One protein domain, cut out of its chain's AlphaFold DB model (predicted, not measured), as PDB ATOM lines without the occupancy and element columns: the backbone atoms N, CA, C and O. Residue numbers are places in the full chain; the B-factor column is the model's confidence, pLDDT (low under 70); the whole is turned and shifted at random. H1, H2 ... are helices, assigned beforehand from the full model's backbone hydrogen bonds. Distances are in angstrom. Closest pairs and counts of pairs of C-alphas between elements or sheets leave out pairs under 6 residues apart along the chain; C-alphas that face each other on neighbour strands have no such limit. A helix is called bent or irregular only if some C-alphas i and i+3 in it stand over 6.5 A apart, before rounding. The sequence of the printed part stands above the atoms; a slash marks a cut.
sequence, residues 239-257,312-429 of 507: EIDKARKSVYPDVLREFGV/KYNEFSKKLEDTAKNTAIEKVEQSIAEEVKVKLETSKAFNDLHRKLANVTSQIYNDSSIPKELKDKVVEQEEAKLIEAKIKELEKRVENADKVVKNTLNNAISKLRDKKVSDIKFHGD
ATOM      1  N   GLU A 239      48.134  46.835   8.151       68.44
ATOM      2  CA  GLU A 239      47.237  46.969   7.001       68.44
ATOM      3  C   GLU A 239      45.965  47.732   7.378       68.44
ATOM      4  O   GLU A 239      45.531  48.575   6.593       68.44
ATOM      5  N   ILE A 240      45.440  47.531   8.594       68.69
ATOM      6  CA  ILE A 240      44.336  48.345   9.134       68.69
ATOM      7  C   ILE A 240      44.786  49.796   9.285       68.69
ATOM      8  O   ILE A 240      44.075  50.699   8.861       68.69
ATOM      9  N   ASP A 241      45.982  50.047   9.821       68.75
ATOM     10  CA  ASP A 241      46.487  51.415   9.978       68.75
ATOM     11  C   ASP A 241      46.723  52.115   8.631       68.75
ATOM     12  O   ASP A 241      46.430  53.305   8.478       68.75
ATOM     13  N   LYS A 242      47.234  51.389   7.629       74.31
ATOM     14  CA  LYS A 242      47.366  51.894   6.253       74.31
ATOM     15  C   LYS A 242      46.001  52.179   5.633       74.31
ATOM     16  O   LYS A 242      45.841  53.232   5.020       74.31
ATOM     17  N   ALA A 243      45.033  51.278   5.809       75.06
ATOM     18  CA  ALA A 243      43.671  51.467   5.328       75.06
ATOM     19  C   ALA A 243      43.010  52.669   6.010       75.06
ATOM     20  O   ALA A 243      42.470  53.528   5.324       75.06
ATOM     21  N   ARG A 244      43.161  52.807   7.335       73.94
ATOM     22  CA  ARG A 244      42.672  53.953   8.111       73.94
ATOM     23  C   ARG A 244      43.195  55.260   7.537       73.94
ATOM     24  O   ARG A 244      42.416  56.180   7.343       73.94
ATOM     25  N   LYS A 245      44.492  55.334   7.217       77.19
ATOM     26  CA  LYS A 245      45.093  56.515   6.575       77.19
ATOM     27  C   LYS A 245      44.542  56.777   5.175       77.19
ATOM     28  O   LYS A 245      44.337  57.937   4.843       77.19
ATOM     29  N   SER A 246      44.323  55.736   4.367       78.69
ATOM     30  CA  SER A 246      43.830  55.913   2.998       78.69
ATOM     31  C   SER A 246      42.368  56.344   2.943       78.69
ATOM     32  O   SER A 246      42.041  57.172   2.108       78.69
ATOM     33  N   VAL A 247      41.510  55.823   3.829       82.88
ATOM     34  CA  VAL A 247      40.069  56.145   3.827       82.88
ATOM     35  C   VAL A 247      39.739  57.418   4.613       82.88
ATOM     36  O   VAL A 247      38.646  57.956   4.484       82.88
ATOM     37  N   TYR A 248      40.671  57.911   5.439       80.62
ATOM     38  CA  TYR A 248      40.461  59.079   6.301       80.62
ATOM     39  C   TYR A 248      39.913  60.318   5.570       80.62
ATOM     40  O   TYR A 248      38.966  60.915   6.083       80.62
ATOM     41  N   PRO A 249      40.449  60.720   4.397       81.69
ATOM     42  CA  PRO A 249      39.940  61.885   3.676       81.69
ATOM     43  C   PRO A 249      38.509  61.685   3.174       81.69
ATOM     44  O   PRO A 249      37.695  62.599   3.267       81.69
ATOM     45  N   ASP A 250      38.189  60.487   2.691       84.31
ATOM     46  CA  ASP A 250      36.871  60.178   2.134       84.31
ATOM     47  C   ASP A 250      35.808  60.126   3.235       84.31
ATOM     48  O   ASP A 250      34.752  60.740   3.100       84.31
ATOM     49  N   VAL A 251      36.132  59.527   4.387       84.88
ATOM     50  CA  VAL A 251      35.236  59.550   5.554       84.88
ATOM     51  C   VAL A 251      35.063  60.975   6.091       84.88
ATOM     52  O   VAL A 251      33.978  61.325   6.533       84.88
ATOM     53  N   LEU A 252      36.078  61.843   6.045       82.00
ATOM     54  CA  LEU A 252      35.885  63.253   6.418       82.00
ATOM     55  C   LEU A 252      34.897  63.966   5.484       82.00
ATOM     56  O   LEU A 252      34.011  64.672   5.974       82.00
ATOM     57  N   ARG A 253      35.003  63.737   4.169       87.38
ATOM     58  CA  ARG A 253      34.086  64.305   3.169       87.38
ATOM     59  C   ARG A 253      32.647  63.837   3.378       87.38
ATOM     60  O   ARG A 253      31.744  64.662   3.287       87.38
ATOM     61  N   GLU A 254      32.434  62.565   3.727       87.88
ATOM     62  CA  GLU A 254      31.102  62.026   4.068       87.88
ATOM     63  C   GLU A 254      30.435  62.780   5.230       87.88
ATOM     64  O   GLU A 254      29.215  62.903   5.271       87.88
ATOM     65  N   PHE A 255      31.230  63.315   6.160       87.19
ATOM     66  CA  PHE A 255      30.758  64.103   7.303       87.19
ATOM     67  C   PHE A 255      30.784  65.621   7.036       87.19
ATOM     68  O   PHE A 255      30.759  66.422   7.975       87.19
ATOM     69  N   GLY A 256      30.892  66.040   5.769       82.44
ATOM     70  CA  GLY A 256      30.917  67.452   5.372       82.44
ATOM     71  C   GLY A 256      32.162  68.213   5.847       82.44
ATOM     72  O   GLY A 256      32.155  69.445   5.922       82.44
ATOM     73  N   VAL A 257      33.230  67.501   6.217       82.50
ATOM     74  CA  VAL A 257      34.500  68.098   6.630       82.50
ATOM     75  C   VAL A 257      35.473  68.026   5.464       82.50
ATOM     76  O   VAL A 257      35.854  66.945   5.030       82.50
ATOM     77  N   LYS A 312      28.694  63.851  15.658       86.69
ATOM     78  CA  LYS A 312      29.450  63.403  16.838       86.69
ATOM     79  C   LYS A 312      30.757  62.722  16.428       86.69
ATOM     80  O   LYS A 312      30.791  61.869  15.549       86.69
ATOM     81  N   TYR A 313      31.839  63.004  17.159       78.19
ATOM     82  CA  TYR A 313      33.147  62.377  16.908       78.19
ATOM     83  C   TYR A 313      33.122  60.844  17.014       78.19
ATOM     84  O   TYR A 313      33.828  60.169  16.273       78.19
ATOM     85  N   ASN A 314      32.303  60.279  17.906       78.62
ATOM     86  CA  ASN A 314      32.207  58.826  18.058       78.62
ATOM     87  C   ASN A 314      31.601  58.151  16.817       78.62
ATOM     88  O   ASN A 314      32.015  57.048  16.474       78.62
ATOM     89  N   GLU A 315      30.665  58.811  16.127       83.94
ATOM     90  CA  GLU A 315      30.070  58.310  14.878       83.94
ATOM     91  C   GLU A 315      31.108  58.312  13.755       83.94
ATOM     92  O   GLU A 315      31.301  57.288  13.101       83.94
ATOM     93  N   PHE A 316      31.857  59.412  13.618       82.31
ATOM     94  CA  PHE A 316      32.996  59.500  12.702       82.31
ATOM     95  C   PHE A 316      34.047  58.423  12.993       82.31
ATOM     96  O   PHE A 316      34.457  57.698  12.094       82.31
ATOM     97  N   SER A 317      34.462  58.277  14.255       76.12
ATOM     98  CA  SER A 317      35.475  57.294  14.645       76.12
ATOM     99  C   SER A 317      35.017  55.868  14.354       76.12
ATOM    100  O   SER A 317      35.822  55.061  13.902       76.12
ATOM    101  N   LYS A 318      33.743  55.549  14.600       77.69
ATOM    102  CA  LYS A 318      33.190  54.225  14.306       77.69
ATOM    103  C   LYS A 318      33.156  53.968  12.799       77.69
ATOM    104  O   LYS A 318      33.660  52.943  12.356       77.69
ATOM    105  N   LYS A 319      32.649  54.923  12.013       83.56
ATOM    106  CA  LYS A 319      32.604  54.825  10.549       83.56
ATOM    107  C   LYS A 319      34.002  54.692   9.947       83.56
ATOM    108  O   LYS A 319      34.206  53.855   9.079       83.56
ATOM    109  N   LEU A 320      34.970  55.456  10.449       79.00
ATOM    110  CA  LEU A 320      36.364  55.370  10.029       79.00
ATOM    111  C   LEU A 320      36.946  53.972  10.270       79.00
ATOM    112  O   LEU A 320      37.585  53.424   9.377       79.00
ATOM    113  N   GLU A 321      36.726  53.394  11.453       78.69
ATOM    114  CA  GLU A 321      37.178  52.031  11.760       78.69
ATOM    115  C   GLU A 321      36.488  50.983  10.883       78.69
ATOM    116  O   GLU A 321      37.153  50.080  10.381       78.69
ATOM    117  N   ASP A 322      35.177  51.098  10.675       80.56
ATOM    118  CA  ASP A 322      34.410  50.137   9.881       80.56
ATOM    119  C   ASP A 322      34.816  50.195   8.396       80.56
ATOM    120  O   ASP A 322      35.115  49.163   7.794       80.56
ATOM    121  N   THR A 323      34.943  51.396   7.818       81.44
ATOM    122  CA  THR A 323      35.420  51.580   6.438       81.44
ATOM    123  C   THR A 323      36.868  51.107   6.284       81.44
ATOM    124  O   THR A 323      37.181  50.391   5.337       81.44
ATOM    125  N   ALA A 324      37.756  51.429   7.234       77.44
ATOM    126  CA  ALA A 324      39.148  50.979   7.196       77.44
ATOM    127  C   ALA A 324      39.266  49.450   7.249       77.44
ATOM    128  O   ALA A 324      40.058  48.869   6.503       77.44
ATOM    129  N   LYS A 325      38.470  48.789   8.100       77.94
ATOM    130  CA  LYS A 325      38.405  47.323   8.158       77.94
ATOM    131  C   LYS A 325      37.933  46.745   6.832       77.94
ATOM    132  O   LYS A 325      38.613  45.871   6.306       77.94
ATOM    133  N   ASN A 326      36.844  47.261   6.264       82.31
ATOM    134  CA  ASN A 326      36.308  46.773   4.992       82.31
ATOM    135  C   ASN A 326      37.322  46.921   3.851       82.31
ATOM    136  O   ASN A 326      37.602  45.948   3.156       82.31
ATOM    137  N   THR A 327      37.972  48.079   3.719       82.25
ATOM    138  CA  THR A 327      39.017  48.290   2.702       82.25
ATOM    139  C   THR A 327      40.220  47.367   2.900       82.25
ATOM    140  O   THR A 327      40.812  46.885   1.932       82.25
ATOM    141  N   ALA A 328      40.625  47.113   4.147       77.94
ATOM    142  CA  ALA A 328      41.721  46.192   4.420       77.94
ATOM    143  C   ALA A 328      41.340  44.740   4.078       77.94
ATOM    144  O   ALA A 328      42.129  44.022   3.466       77.94
ATOM    145  N   ILE A 329      40.110  44.339   4.405       79.25
ATOM    146  CA  ILE A 329      39.529  43.040   4.056       79.25
ATOM    147  C   ILE A 329      39.471  42.857   2.536       79.25
ATOM    148  O   ILE A 329      39.914  41.828   2.036       79.25
ATOM    149  N   GLU A 330      38.988  43.852   1.791       81.88
ATOM    150  CA  GLU A 330      38.910  43.803   0.327       81.88
ATOM    151  C   GLU A 330      40.285  43.597  -0.310       81.88
ATOM    152  O   GLU A 330      40.443  42.744  -1.183       81.88
ATOM    153  N   LYS A 331      41.311  44.312   0.169       81.88
ATOM    154  CA  LYS A 331      42.694  44.116  -0.293       81.88
ATOM    155  C   LYS A 331      43.196  42.701  -0.016       81.88
ATOM    156  O   LYS A 331      43.876  42.105  -0.853       81.88
ATOM    157  N   VAL A 332      42.866  42.146   1.149       77.62
ATOM    158  CA  VAL A 332      43.216  40.763   1.480       77.62
ATOM    159  C   VAL A 332      42.491  39.789   0.554       77.62
ATOM    160  O   VAL A 332      43.151  38.914  -0.001       77.62
ATOM    161  N   GLU A 333      41.190  39.950   0.324       78.56
ATOM    162  CA  GLU A 333      40.404  39.100  -0.581       78.56
ATOM    163  C   GLU A 333      40.928  39.151  -2.022       78.56
ATOM    164  O   GLU A 333      41.131  38.105  -2.639       78.56
ATOM    165  N   GLN A 334      41.271  40.338  -2.527       80.94
ATOM    166  CA  GLN A 334      41.932  40.496  -3.828       80.94
ATOM    167  C   GLN A 334      43.252  39.720  -3.879       80.94
ATOM    168  O   GLN A 334      43.477  38.927  -4.793       80.94
ATOM    169  N   SER A 335      44.091  39.855  -2.847       79.06
ATOM    170  CA  SER A 335      45.357  39.116  -2.774       79.06
ATOM    171  C   SER A 335      45.171  37.594  -2.662       79.06
ATOM    172  O   SER A 335      46.059  36.836  -3.054       79.06
ATOM    173  N   ILE A 336      44.059  37.120  -2.082       78.56
ATOM    174  CA  ILE A 336      43.711  35.693  -2.037       78.56
ATOM    175  C   ILE A 336      43.301  35.245  -3.433       78.56
ATOM    176  O   ILE A 336      43.846  34.262  -3.922       78.56
ATOM    177  N   ALA A 337      42.400  35.976  -4.089       80.12
ATOM    178  CA  ALA A 337      41.922  35.650  -5.426       80.12
ATOM    179  C   ALA A 337      43.072  35.577  -6.446       80.12
ATOM    180  O   ALA A 337      43.117  34.653  -7.261       80.12
ATOM    181  N   GLU A 338      44.033  36.500  -6.370       79.19
ATOM    182  CA  GLU A 338      45.259  36.461  -7.173       79.19
ATOM    183  C   GLU A 338      46.112  35.220  -6.871       79.19
ATOM    184  O   GLU A 338      46.513  34.506  -7.793       79.19
ATOM    185  N   GLU A 339      46.341  34.901  -5.590       80.31
ATOM    186  CA  GLU A 339      47.085  33.698  -5.192       80.31
ATOM    187  C   GLU A 339      46.382  32.409  -5.652       80.31
ATOM    188  O   GLU A 339      47.052  31.452  -6.046       80.31
ATOM    189  N   VAL A 340      45.047  32.373  -5.632       82.56
ATOM    190  CA  VAL A 340      44.246  31.232  -6.097       82.56
ATOM    191  C   VAL A 340      44.397  31.038  -7.596       82.56
ATOM    192  O   VAL A 340      44.668  29.916  -8.017       82.56
ATOM    193  N   LYS A 341      44.294  32.102  -8.402       81.00
ATOM    194  CA  LYS A 341      44.500  32.020  -9.860       81.00
ATOM    195  C   LYS A 341      45.877  31.440 -10.189       81.00
ATOM    196  O   LYS A 341      45.981  30.442 -10.896       81.00
ATOM    197  N   VAL A 342      46.913  32.004  -9.570       76.88
ATOM    198  CA  VAL A 342      48.314  31.569  -9.686       76.88
ATOM    199  C   VAL A 342      48.492  30.096  -9.300       76.88
ATOM    200  O   VAL A 342      49.143  29.311  -9.996       76.88
ATOM    201  N   LYS A 343      47.902  29.671  -8.179       80.75
ATOM    202  CA  LYS A 343      48.028  28.285  -7.724       80.75
ATOM    203  C   LYS A 343      47.188  27.303  -8.508       80.75
ATOM    204  O   LYS A 343      47.596  26.156  -8.615       80.75
ATOM    205  N   LEU A 344      46.059  27.720  -9.059       83.38
ATOM    206  CA  LEU A 344      45.222  26.855  -9.876       83.38
ATOM    207  C   LEU A 344      45.972  26.409 -11.129       83.38
ATOM    208  O   LEU A 344      45.949  25.229 -11.467       83.38
ATOM    209  N   GLU A 345      46.690  27.324 -11.780       76.44
ATOM    210  CA  GLU A 345      47.495  26.995 -12.958       76.44
ATOM    211  C   GLU A 345      48.618  26.006 -12.642       76.44
ATOM    212  O   GLU A 345      48.795  25.016 -13.352       76.44
ATOM    213  N   THR A 346      49.345  26.238 -11.547       77.25
ATOM    214  CA  THR A 346      50.431  25.339 -11.123       77.25
ATOM    215  C   THR A 346      49.911  23.995 -10.625       77.25
ATOM    216  O   THR A 346      50.479  22.963 -10.969       77.25
ATOM    217  N   SER A 347      48.799  23.984  -9.886       80.69
ATOM    218  CA  SER A 347      48.155  22.759  -9.404       80.69
ATOM    219  C   SER A 347      47.723  21.889 -10.581       80.69
ATOM    220  O   SER A 347      48.127  20.738 -10.651       80.69
ATOM    221  N   LYS A 348      47.042  22.449 -11.593       80.44
ATOM    222  CA  LYS A 348      46.664  21.698 -12.804       80.44
ATOM    223  C   LYS A 348      47.863  21.039 -13.494       80.44
ATOM    224  O   LYS A 348      47.771  19.883 -13.902       80.44
ATOM    225  N   ALA A 349      48.984  21.755 -13.605       76.75
ATOM    226  CA  ALA A 349      50.203  21.215 -14.204       76.75
ATOM    227  C   ALA A 349      50.790  20.049 -13.388       76.75
ATOM    228  O   ALA A 349      51.191  19.043 -13.971       76.75
ATOM    229  N   PHE A 350      50.807  20.156 -12.058       82.31
ATOM    230  CA  PHE A 350      51.289  19.083 -11.186       82.31
ATOM    231  C   PHE A 350      50.334  17.889 -11.130       82.31
ATOM    232  O   PHE A 350      50.794  16.754 -11.081       82.31
ATOM    233  N   ASN A 351      49.022  18.113 -11.192       79.56
ATOM    234  CA  ASN A 351      48.016  17.053 -11.098       79.56
ATOM    235  C   ASN A 351      48.043  16.139 -12.319       79.56
ATOM    236  O   ASN A 351      47.988  14.919 -12.185       79.56
ATOM    237  N   ASP A 352      48.170  16.736 -13.507       82.06
ATOM    238  CA  ASP A 352      48.380  15.995 -14.751       82.06
ATOM    239  C   ASP A 352      49.617  15.089 -14.645       82.06
ATOM    240  O   ASP A 352      49.567  13.906 -14.981       82.06
ATOM    241  N   LEU A 353      50.707  15.624 -14.090       84.06
ATOM    242  CA  LEU A 353      51.952  14.888 -13.929       84.06
ATOM    243  C   LEU A 353      51.833  13.764 -12.889       84.06
ATOM    244  O   LEU A 353      52.218  12.634 -13.178       84.06
ATOM    245  N   HIS A 354      51.234  14.030 -11.725       83.44
ATOM    246  CA  HIS A 354      50.966  13.010 -10.707       83.44
ATOM    247  C   HIS A 354      50.099  11.871 -11.241       83.44
ATOM    248  O   HIS A 354      50.394  10.709 -10.975       83.44
ATOM    249  N   ARG A 355      49.045  12.183 -12.004       84.38
ATOM    250  CA  ARG A 355      48.163  11.169 -12.595       84.38
ATOM    251  C   ARG A 355      48.918  10.296 -13.597       84.38
ATOM    252  O   ARG A 355      48.789   9.076 -13.557       84.38
ATOM    253  N   LYS A 356      49.722  10.910 -14.470       87.12
ATOM    254  CA  LYS A 356      50.574  10.184 -15.425       87.12
ATOM    255  C   LYS A 356      51.572   9.285 -14.704       87.12
ATOM    256  O   LYS A 356      51.663   8.111 -15.042       87.12
ATOM    257  N   LEU A 357      52.244   9.809 -13.679       86.94
ATOM    258  CA  LEU A 357      53.199   9.041 -12.889       86.94
ATOM    259  C   LEU A 357      52.522   7.861 -12.185       86.94
ATOM    260  O   LEU A 357      52.999   6.746 -12.311       86.94
ATOM    261  N   ALA A 358      51.376   8.068 -11.528       85.50
ATOM    262  CA  ALA A 358      50.645   6.994 -10.852       85.50
ATOM    263  C   ALA A 358      50.234   5.864 -11.813       85.50
ATOM    264  O   ALA A 358      50.349   4.684 -11.471       85.50
ATOM    265  N   ASN A 359      49.801   6.216 -13.026       88.75
ATOM    266  CA  ASN A 359      49.467   5.239 -14.059       88.75
ATOM    267  C   ASN A 359      50.703   4.458 -14.518       88.75
ATOM    268  O   ASN A 359      50.658   3.230 -14.563       88.75
ATOM    269  N   VAL A 360      51.810   5.151 -14.807       88.31
ATOM    270  CA  VAL A 360      53.071   4.517 -15.220       88.31
ATOM    271  C   VAL A 360      53.622   3.619 -14.114       88.31
ATOM    272  O   VAL A 360      53.961   2.467 -14.371       88.31
ATOM    273  N   THR A 361      53.638   4.090 -12.865       88.31
ATOM    274  CA  THR A 361      54.035   3.284 -11.708       88.31
ATOM    275  C   THR A 361      53.174   2.029 -11.602       88.31
ATOM    276  O   THR A 361      53.713   0.937 -11.462       88.31
ATOM    277  N   SER A 362      51.850   2.150 -11.734       89.44
ATOM    278  CA  SER A 362      50.947   0.993 -11.678       89.44
ATOM    279  C   SER A 362      51.224  -0.010 -12.802       89.44
ATOM    280  O   SER A 362      51.252  -1.212 -12.553       89.44
ATOM    281  N   GLN A 363      51.479   0.466 -14.023       90.69
ATOM    282  CA  GLN A 363      51.842  -0.390 -15.155       90.69
ATOM    283  C   GLN A 363      53.156  -1.136 -14.898       90.69
ATOM    284  O   GLN A 363      53.179  -2.356 -15.001       90.69
ATOM    285  N   ILE A 364      54.210  -0.438 -14.464       89.69
ATOM    286  CA  ILE A 364      55.521  -1.039 -14.152       89.69
ATOM    287  C   ILE A 364      55.403  -2.079 -13.031       89.69
ATOM    288  O   ILE A 364      56.020  -3.146 -13.077       89.69
ATOM    289  N   TYR A 365      54.611  -1.782 -12.002       88.38
ATOM    290  CA  TYR A 365      54.442  -2.687 -10.872       88.38
ATOM    291  C   TYR A 365      53.618  -3.929 -11.211       88.38
ATOM    292  O   TYR A 365      53.916  -4.996 -10.669       88.38
ATOM    293  N   ASN A 366      52.681  -3.822 -12.149       90.94
ATOM    294  CA  ASN A 366      51.888  -4.947 -12.638       90.94
ATOM    295  C   ASN A 366      52.562  -5.723 -13.781       90.94
ATOM    296  O   ASN A 366      52.163  -6.850 -14.060       90.94
ATOM    297  N   ASP A 367      53.596  -5.165 -14.411       88.56
ATOM    298  CA  ASP A 367      54.358  -5.846 -15.455       88.56
ATOM    299  C   ASP A 367      55.242  -6.951 -14.849       88.56
ATOM    300  O   ASP A 367      56.097  -6.710 -13.985       88.56
ATOM    301  N   SER A 368      55.005  -8.192 -15.278       87.56
ATOM    302  CA  SER A 368      55.762  -9.375 -14.863       87.56
ATOM    303  C   SER A 368      57.097  -9.525 -15.594       87.56
ATOM    304  O   SER A 368      57.950 -10.275 -15.129       87.56
ATOM    305  N   SER A 369      57.290  -8.830 -16.721       89.81
ATOM    306  CA  SER A 369      58.542  -8.848 -17.487       89.81
ATOM    307  C   SER A 369      59.655  -8.033 -16.824       89.81
ATOM    308  O   SER A 369      60.835  -8.283 -17.067       89.81
ATOM    309  N   ILE A 370      59.297  -7.090 -15.943       87.25
ATOM    310  CA  ILE A 370      60.247  -6.251 -15.215       87.25
ATOM    311  C   ILE A 370      60.618  -6.936 -13.889       87.25
ATOM    312  O   ILE A 370      59.748  -7.120 -13.028       87.25
ATOM    313  N   PRO A 371      61.904  -7.267 -13.657       88.50
ATOM    314  CA  PRO A 371      62.351  -7.824 -12.387       88.50
ATOM    315  C   PRO A 371      62.011  -6.902 -11.214       88.50
ATOM    316  O   PRO A 371      62.221  -5.691 -11.284       88.50
ATOM    317  N   LYS A 372      61.533  -7.477 -10.103       83.00
ATOM    318  CA  LYS A 372      61.083  -6.725  -8.915       83.00
ATOM    319  C   LYS A 372      62.136  -5.740  -8.392       83.00
ATOM    320  O   LYS A 372      61.792  -4.635  -7.995       83.00
ATOM    321  N   GLU A 373      63.405  -6.125  -8.452       84.00
ATOM    322  CA  GLU A 373      64.561  -5.334  -8.005       84.00
ATOM    323  C   GLU A 373      64.866  -4.119  -8.898       84.00
ATOM    324  O   GLU A 373      65.577  -3.203  -8.487       84.00
ATOM    325  N   LEU A 374      64.337  -4.099 -10.126       86.75
ATOM    326  CA  LEU A 374      64.542  -3.021 -11.095       86.75
ATOM    327  C   LEU A 374      63.345  -2.072 -11.195       86.75
ATOM    328  O   LEU A 374      63.508  -0.974 -11.722       86.75
ATOM    329  N   LYS A 375      62.174  -2.447 -10.661       81.75
ATOM    330  CA  LYS A 375      60.933  -1.659 -10.772       81.75
ATOM    331  C   LYS A 375      61.106  -0.219 -10.296       81.75
ATOM    332  O   LYS A 375      60.745   0.699 -11.021       81.75
ATOM    333  N   ASP A 376      61.752  -0.013  -9.150       82.62
ATOM    334  CA  ASP A 376      61.986   1.334  -8.614       82.62
ATOM    335  C   ASP A 376      62.897   2.182  -9.506       82.62
ATOM    336  O   ASP A 376      62.627   3.360  -9.725       82.62
ATOM    337  N   LYS A 377      63.939   1.582 -10.094       86.31
ATOM    338  CA  LYS A 377      64.837   2.290 -11.020       86.31
ATOM    339  C   LYS A 377      64.121   2.688 -12.307       86.31
ATOM    340  O   LYS A 377      64.350   3.781 -12.818       86.31
ATOM    341  N   VAL A 378      63.262   1.813 -12.829       85.62
ATOM    342  CA  VAL A 378      62.464   2.098 -14.030       85.62
ATOM    343  C   VAL A 378      61.452   3.211 -13.742       85.62
ATOM    344  O   VAL A 378      61.307   4.121 -14.554       85.62
ATOM    345  N   VAL A 379      60.819   3.206 -12.563       86.06
ATOM    346  CA  VAL A 379      59.935   4.300 -12.128       86.06
ATOM    347  C   VAL A 379      60.692   5.627 -12.046       86.06
ATOM    348  O   VAL A 379      60.194   6.618 -12.568       86.06
ATOM    349  N   GLU A 380      61.895   5.661 -11.462       85.06
ATOM    350  CA  GLU A 380      62.699   6.894 -11.393       85.06
ATOM    351  C   GLU A 380      63.078   7.429 -12.787       85.06
ATOM    352  O   GLU A 380      63.069   8.641 -13.013       85.06
ATOM    353  N   GLN A 381      63.373   6.547 -13.748       87.12
ATOM    354  CA  GLN A 381      63.669   6.949 -15.127       87.12
ATOM    355  C   GLN A 381      62.444   7.532 -15.843       87.12
ATOM    356  O   GLN A 381      62.556   8.557 -16.517       87.12
ATOM    357  N   GLU A 382      61.276   6.905 -15.700       87.06
ATOM    358  CA  GLU A 382      60.036   7.413 -16.291       87.06
ATOM    359  C   GLU A 382      59.556   8.706 -15.615       87.06
ATOM    360  O   GLU A 382      59.090   9.624 -16.292       87.06
ATOM    361  N   GLU A 383      59.742   8.834 -14.297       86.44
ATOM    362  CA  GLU A 383      59.490  10.078 -13.566       86.44
ATOM    363  C   GLU A 383      60.322  11.230 -14.147       86.44
ATOM    364  O   GLU A 383      59.770  12.284 -14.467       86.44
ATOM    365  N   ALA A 384      61.624  11.017 -14.372       86.00
ATOM    366  CA  ALA A 384      62.506  12.027 -14.957       86.00
ATOM    367  C   ALA A 384      62.059  12.463 -16.366       86.00
ATOM    368  O   ALA A 384      62.031  13.661 -16.658       86.00
ATOM    369  N   LYS A 385      61.641  11.518 -17.221       87.81
ATOM    370  CA  LYS A 385      61.112  11.823 -18.565       87.81
ATOM    371  C   LYS A 385      59.836  12.664 -18.498       87.81
ATOM    372  O   LYS A 385      59.700  13.644 -19.234       87.81
ATOM    373  N   LEU A 386      58.902  12.301 -17.614       87.69
ATOM    374  CA  LEU A 386      57.653  13.041 -17.414       87.69
ATOM    375  C   LEU A 386      57.912  14.461 -16.893       87.69
ATOM    376  O   LEU A 386      57.286  15.410 -17.373       87.69
ATOM    377  N   ILE A 387      58.848  14.614 -15.951       86.81
ATOM    378  CA  ILE A 387      59.298  15.919 -15.451       86.81
ATOM    379  C   ILE A 387      59.859  16.765 -16.596       86.81
ATOM    380  O   ILE A 387      59.426  17.904 -16.774       86.81
ATOM    381  N   GLU A 388      60.787  16.226 -17.388       87.69
ATOM    382  CA  GLU A 388      61.434  16.972 -18.470       87.69
ATOM    383  C   GLU A 388      60.421  17.430 -19.529       87.69
ATOM    384  O   GLU A 388      60.418  18.596 -19.936       87.69
ATOM    385  N   ALA A 389      59.506  16.542 -19.932       87.75
ATOM    386  CA  ALA A 389      58.436  16.875 -20.867       87.75
ATOM    387  C   ALA A 389      57.544  18.006 -20.331       87.75
ATOM    388  O   ALA A 389      57.198  18.935 -21.067       87.75
ATOM    389  N   LYS A 390      57.209  17.971 -19.035       87.44
ATOM    390  CA  LYS A 390      56.383  19.010 -18.414       87.44
ATOM    391  C   LYS A 390      57.119  20.334 -18.266       87.44
ATOM    392  O   LYS A 390      56.510  21.379 -18.471       87.44
ATOM    393  N   ILE A 391      58.413  20.312 -17.955       88.12
ATOM    394  CA  ILE A 391      59.240  21.523 -17.923       88.12
ATOM    395  C   ILE A 391      59.227  22.202 -19.295       88.12
ATOM    396  O   ILE A 391      58.923  23.391 -19.357       88.12
ATOM    397  N   LYS A 392      59.436  21.454 -20.387       88.06
ATOM    398  CA  LYS A 392      59.384  21.998 -21.758       88.06
ATOM    399  C   LYS A 392      58.021  22.614 -22.093       88.06
ATOM    400  O   LYS A 392      57.951  23.695 -22.676       88.06
ATOM    401  N   GLU A 393      56.926  21.959 -21.701       87.44
ATOM    402  CA  GLU A 393      55.569  22.502 -21.861       87.44
ATOM    403  C   GLU A 393      55.400  23.835 -21.111       87.44
ATOM    404  O   GLU A 393      54.878  24.806 -21.664       87.44
ATOM    405  N   LEU A 394      55.855  23.900 -19.856       85.31
ATOM    406  CA  LEU A 394      55.760  25.102 -19.029       85.31
ATOM    407  C   LEU A 394      56.644  26.237 -19.559       85.31
ATOM    408  O   LEU A 394      56.193  27.380 -19.570       85.31
ATOM    409  N   GLU A 395      57.852  25.943 -20.040       86.19
ATOM    410  CA  GLU A 395      58.764  26.921 -20.653       86.19
ATOM    411  C   GLU A 395      58.141  27.568 -21.899       86.19
ATOM    412  O   GLU A 395      58.121  28.793 -22.017       86.19
ATOM    413  N   LYS A 396      57.492  26.782 -22.766       86.12
ATOM    414  CA  LYS A 396      56.764  27.318 -23.930       86.12
ATOM    415  C   LYS A 396      55.582  28.213 -23.532       86.12
ATOM    416  O   LYS A 396      55.242  29.178 -24.218       86.12
ATOM    417  N   ARG A 397      54.924  27.911 -22.409       79.50
ATOM    418  CA  ARG A 397      53.848  28.760 -21.870       79.50
ATOM    419  C   ARG A 397      54.390  30.047 -21.245       79.50
ATOM    420  O   ARG A 397      53.757  31.084 -21.395       79.50
ATOM    421  N   VAL A 398      55.559  29.996 -20.603       84.06
ATOM    422  CA  VAL A 398      56.284  31.154 -20.038       84.06
ATOM    423  C   VAL A 398      56.621  32.193 -21.112       84.06
ATOM    424  O   VAL A 398      56.585  33.389 -20.819       84.06
ATOM    425  N   GLU A 399      56.930  31.765 -22.337       81.94
ATOM    426  CA  GLU A 399      57.227  32.661 -23.467       81.94
ATOM    427  C   GLU A 399      56.033  33.537 -23.869       81.94
ATOM    428  O   GLU A 399      56.217  34.697 -24.225       81.94
ATOM    429  N   ASN A 400      54.816  33.002 -23.744       77.25
ATOM    430  CA  ASN A 400      53.575  33.638 -24.196       77.25
ATOM    431  C   ASN A 400      52.747  34.243 -23.046       77.25
ATOM    432  O   ASN A 400      51.624  34.699 -23.253       77.25
ATOM    433  N   ALA A 401      53.274  34.206 -21.821       76.56
ATOM    434  CA  ALA A 401      52.573  34.586 -20.603       76.56
ATOM    435  C   ALA A 401      52.838  36.040 -20.187       76.56
ATOM    436  O   ALA A 401      53.922  36.590 -20.400       76.56
ATOM    437  N   ASP A 402      51.870  36.639 -19.488       80.44
ATOM    438  CA  ASP A 402      52.086  37.902 -18.786       80.44
ATOM    439  C   ASP A 402      53.122  37.757 -17.650       80.44
ATOM    440  O   ASP A 402      53.521  36.660 -17.254       80.44
ATOM    441  N   LYS A 403      53.565  38.882 -17.078       79.12
ATOM    442  CA  LYS A 403      54.610  38.902 -16.040       79.12
ATOM    443  C   LYS A 403      54.256  38.072 -14.793       79.12
ATOM    444  O   LYS A 403      55.156  37.517 -14.160       79.12
ATOM    445  N   VAL A 404      52.980  38.005 -14.413       67.12
ATOM    446  CA  VAL A 404      52.518  37.327 -13.190       67.12
ATOM    447  C   VAL A 404      52.495  35.814 -13.404       67.12
ATOM    448  O   VAL A 404      53.049  35.060 -12.594       67.12
ATOM    449  N   VAL A 405      51.937  35.377 -14.529       71.62
ATOM    450  CA  VAL A 405      51.912  33.977 -14.961       71.62
ATOM    451  C   VAL A 405      53.336  33.484 -15.230       71.62
ATOM    452  O   VAL A 405      53.721  32.414 -14.761       71.62
ATOM    453  N   LYS A 406      54.190  34.304 -15.851       80.56
ATOM    454  CA  LYS A 406      55.604  33.987 -16.100       80.56
ATOM    455  C   LYS A 406      56.372  33.670 -14.814       80.56
ATOM    456  O   LYS A 406      57.029  32.635 -14.717       80.56
ATOM    457  N   ASN A 407      56.258  34.526 -13.795       79.94
ATOM    458  CA  ASN A 407      56.907  34.303 -12.495       79.94
ATOM    459  C   ASN A 407      56.397  33.033 -11.801       79.94
ATOM    460  O   ASN A 407      57.160  32.306 -11.161       79.94
ATOM    461  N   THR A 408      55.102  32.767 -11.941       77.00
ATOM    462  CA  THR A 408      54.431  31.600 -11.368       77.00
ATOM    463  C   THR A 408      54.925  30.300 -11.992       77.00
ATOM    464  O   THR A 408      55.328  29.383 -11.274       77.00
ATOM    465  N   LEU A 409      54.934  30.233 -13.322       79.94
ATOM    466  CA  LEU A 409      55.377  29.058 -14.061       79.94
ATOM    467  C   LEU A 409      56.879  28.816 -13.867       79.94
ATOM    468  O   LEU A 409      57.274  27.675 -13.651       79.94
ATOM    469  N   ASN A 410      57.705  29.867 -13.798       83.06
ATOM    470  CA  ASN A 410      59.130  29.733 -13.474       83.06
ATOM    471  C   ASN A 410      59.373  29.117 -12.084       83.06
ATOM    472  O   ASN A 410      60.263  28.286 -11.927       83.06
ATOM    473  N   ASN A 411      58.560  29.466 -11.081       81.69
ATOM    474  CA  ASN A 411      58.621  28.839  -9.753       81.69
ATOM    475  C   ASN A 411      58.148  27.371  -9.783       81.69
ATOM    476  O   ASN A 411      58.628  26.531  -9.025       81.69
ATOM    477  N   ALA A 412      57.197  27.031 -10.656       79.06
ATOM    478  CA  ALA A 412      56.805  25.637 -10.856       79.06
ATOM    479  C   ALA A 412      57.923  24.825 -11.527       79.06
ATOM    480  O   ALA A 412      58.236  23.732 -11.059       79.06
ATOM    481  N   ILE A 413      58.567  25.389 -12.553       83.81
ATOM    482  CA  ILE A 413      59.722  24.792 -13.233       83.81
ATOM    483  C   ILE A 413      60.866  24.561 -12.243       83.81
ATOM    484  O   ILE A 413      61.406  23.460 -12.201       83.81
ATOM    485  N   SER A 414      61.207  25.546 -11.405       84.31
ATOM    486  CA  SER A 414      62.274  25.367 -10.412       84.31
ATOM    487  C   SER A 414      61.955  24.232  -9.438       84.31
ATOM    488  O   SER A 414      62.797  23.382  -9.187       84.31
ATOM    489  N   LYS A 415      60.707  24.131  -8.959       81.06
ATOM    490  CA  LYS A 415      60.295  23.020  -8.083       81.06
ATOM    491  C   LYS A 415      60.392  21.655  -8.755       81.06
ATOM    492  O   LYS A 415      60.767  20.712  -8.076       81.06
ATOM    493  N   LEU A 416      60.045  21.552 -10.037       82.06
ATOM    494  CA  LEU A 416      60.159  20.304 -10.798       82.06
ATOM    495  C   LEU A 416      61.616  19.895 -11.033       82.06
ATOM    496  O   LEU A 416      61.904  18.709 -11.112       82.06
ATOM    497  N   ARG A 417      62.530  20.866 -11.134       82.19
ATOM    498  CA  ARG A 417      63.972  20.604 -11.246       82.19
ATOM    499  C   ARG A 417      64.591  20.181  -9.912       82.19
ATOM    500  O   ARG A 417      65.488  19.347  -9.900       82.19
ATOM    501  N   ASP A 418      64.102  20.747  -8.811       77.44
ATOM    502  CA  ASP A 418      64.719  20.595  -7.489       77.44
ATOM    503  C   ASP A 418      64.101  19.473  -6.635       77.44
ATOM    504  O   ASP A 418      64.684  19.088  -5.619       77.44
ATOM    505  N   LYS A 419      62.899  18.980  -6.971       72.56
ATOM    506  CA  LYS A 419      62.135  18.040  -6.132       72.56
ATOM    507  C   LYS A 419      61.582  16.866  -6.927       72.56
ATOM    508  O   LYS A 419      61.195  17.025  -8.082       72.56
ATOM    509  N   LYS A 420      61.444  15.715  -6.255       71.19
ATOM    510  CA  LYS A 420      60.642  14.598  -6.767       71.19
ATOM    511  C   LYS A 420      59.182  15.016  -6.875       71.19
ATOM    512  O   LYS A 420      58.696  15.833  -6.087       71.19
ATOM    513  N   VAL A 421      58.464  14.421  -7.822       70.62
ATOM    514  CA  VAL A 421      57.043  14.703  -8.060       70.62
ATOM    515  C   VAL A 421      56.236  14.405  -6.807       70.62
ATOM    516  O   VAL A 421      55.409  15.217  -6.404       70.62
ATOM    517  N   SER A 422      56.539  13.288  -6.137       64.19
ATOM    518  CA  SER A 422      55.930  12.879  -4.864       64.19
ATOM    519  C   SER A 422      55.981  13.955  -3.776       64.19
ATOM    520  O   SER A 422      55.123  13.989  -2.895       64.19
ATOM    521  N   ASP A 423      56.969  14.847  -3.837       66.81
ATOM    522  CA  ASP A 423      57.227  15.855  -2.811       66.81
ATOM    523  C   ASP A 423      56.516  17.185  -3.113       66.81
ATOM    524  O   ASP A 423      56.493  18.106  -2.280       66.81
ATOM    525  N   ILE A 424      55.918  17.311  -4.301       71.44
ATOM    526  CA  ILE A 424      55.182  18.497  -4.720       71.44
ATOM    527  C   ILE A 424      53.797  18.479  -4.071       71.44
ATOM    528  O   ILE A 424      52.938  17.648  -4.340       71.44
ATOM    529  N   LYS A 425      53.563  19.435  -3.170       69.19
ATOM    530  CA  LYS A 425      52.330  19.486  -2.377       69.19
ATOM    531  C   LYS A 425      51.139  19.973  -3.210       69.19
ATOM    532  O   LYS A 425      51.156  21.081  -3.749       69.19
ATOM    533  N   PHE A 426      50.072  19.176  -3.206       68.69
ATOM    534  CA  PHE A 426      48.813  19.424  -3.909       68.69
ATOM    535  C   PHE A 426      48.026  20.611  -3.333       68.69
ATOM    536  O   PHE A 426      48.013  20.840  -2.115       68.69
ATOM    537  N   HIS A 427      47.336  21.357  -4.201       71.50
ATOM    538  CA  HIS A 427      46.462  22.462  -3.803       71.50
ATOM    539  C   HIS A 427      44.986  22.264  -4.170       71.50
ATOM    540  O   HIS A 427      44.167  22.936  -3.558       71.50
ATOM    541  N   GLY A 428      44.627  21.334  -5.059       72.44
ATOM    542  CA  GLY A 428      43.252  21.157  -5.546       72.44
ATOM    543  C   GLY A 428      43.182  20.962  -7.059       72.44
ATOM    544  O   GLY A 428      44.150  21.270  -7.757       72.44
ATOM    545  N   ASP A 429      42.044  20.477  -7.559       72.75
ATOM    546  CA  ASP A 429      41.807  20.283  -9.002       72.75
ATOM    547  C   ASP A 429      40.984  21.417  -9.627       72.75
ATOM    548  O   ASP A 429      41.131  21.740 -10.809       72.75
TER     549      ASP A 429
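What this domain is: This is residues 239 to 257 and 312 to 429 of the 507 residues of an uncharacterized protein of Clostridium sp. CAG:306 (UniProt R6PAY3). One very long helix, H2, makes the length of a slender rod; the short, kinked helix H1 packs on its first half, and past the last residue of H2 the backbone folds back into a helical hairpin, H3 and H4, that packs on H2 at a steep slant, H3 on residues 349 to 365 and H4 on residues 342 to 346. The printed part has 137 residues with four named helices, in the order H1, H2, H3, H4, and no named strand; the class is all helix. The whole is extended, with a radius of gyration of the C-alphas of 24.9 A, and spans 85 by 29 by 20 A.

How they stand to each other: Begin with the hub, H2, residues 313 to 366, which touches three other helices and has a kink of 29 degrees near residue 346. Look at its residues 316 to 328, which alone touch H1, residues 239 to 254; the closest C-alphas are those of Arg 244 and Ala 324, 4.7 A apart, and the two run opposite ways at a steep tilt of 44 degrees. Further along, residues 349 to 365 of H2 alone touch H3, residues 375 to 399; their closest C-alphas, Thr 361 and Val 379, are 6.0 A apart, and the helices run opposite ways at a steep tilt of 47 degrees. Near the kink, residues 342 to 346 of H2 alone touch H4, residues 403 to 418; the closest C-alphas are those of Val 342 and Thr 408, 6.3 A apart, and the two run the same way at a steep tilt of 43 degrees. H3 and H4 form a helical hairpin, running opposite ways at a shallow tilt of 18 degrees, with the C-alphas of Val 398 and Lys 406 closest at 4.9 A. The packing is mostly crossed: of 4 touching pairs, 1 is at a shallow tilt. H1 is apart from H3 and from H4. In H2, H3 and H4 every O i to N i+4 pair is within hydrogen-bond range; in H1, 10 of 12 are.

Where its parts are: Find C-alpha 313 at (33.147, 62.377, 16.908); from there H2 runs 75.9 A to C-alpha 366 at (51.888, -4.947, -12.638). H3 measures 36.8 A from first to last C-alpha, H4 22.6 A, ending at C-alpha 418 at (64.719, 20.595, -7.489). H1 measures 22.3 A, has a kink of 44 degrees near residue 247 and is irregular: C-alphas 246 and 249 are 7.2 A apart.

The domain as a whole: The two C-alphas farthest apart, those of Lys 312 and Ser 369, are 85.1 A apart. Residues 258 to 311 are not printed, and C-alphas 257 and 312 stand 12.3 A apart across this cut, which lies in the link from H1 to H2. The link from H2 to H3 is short, and that from H3 to H4 is tight. The mean pLDDT of the printed part is 81.3; residues 239 to 241, 404, 422 to 423 and 425 to 426 are under 70.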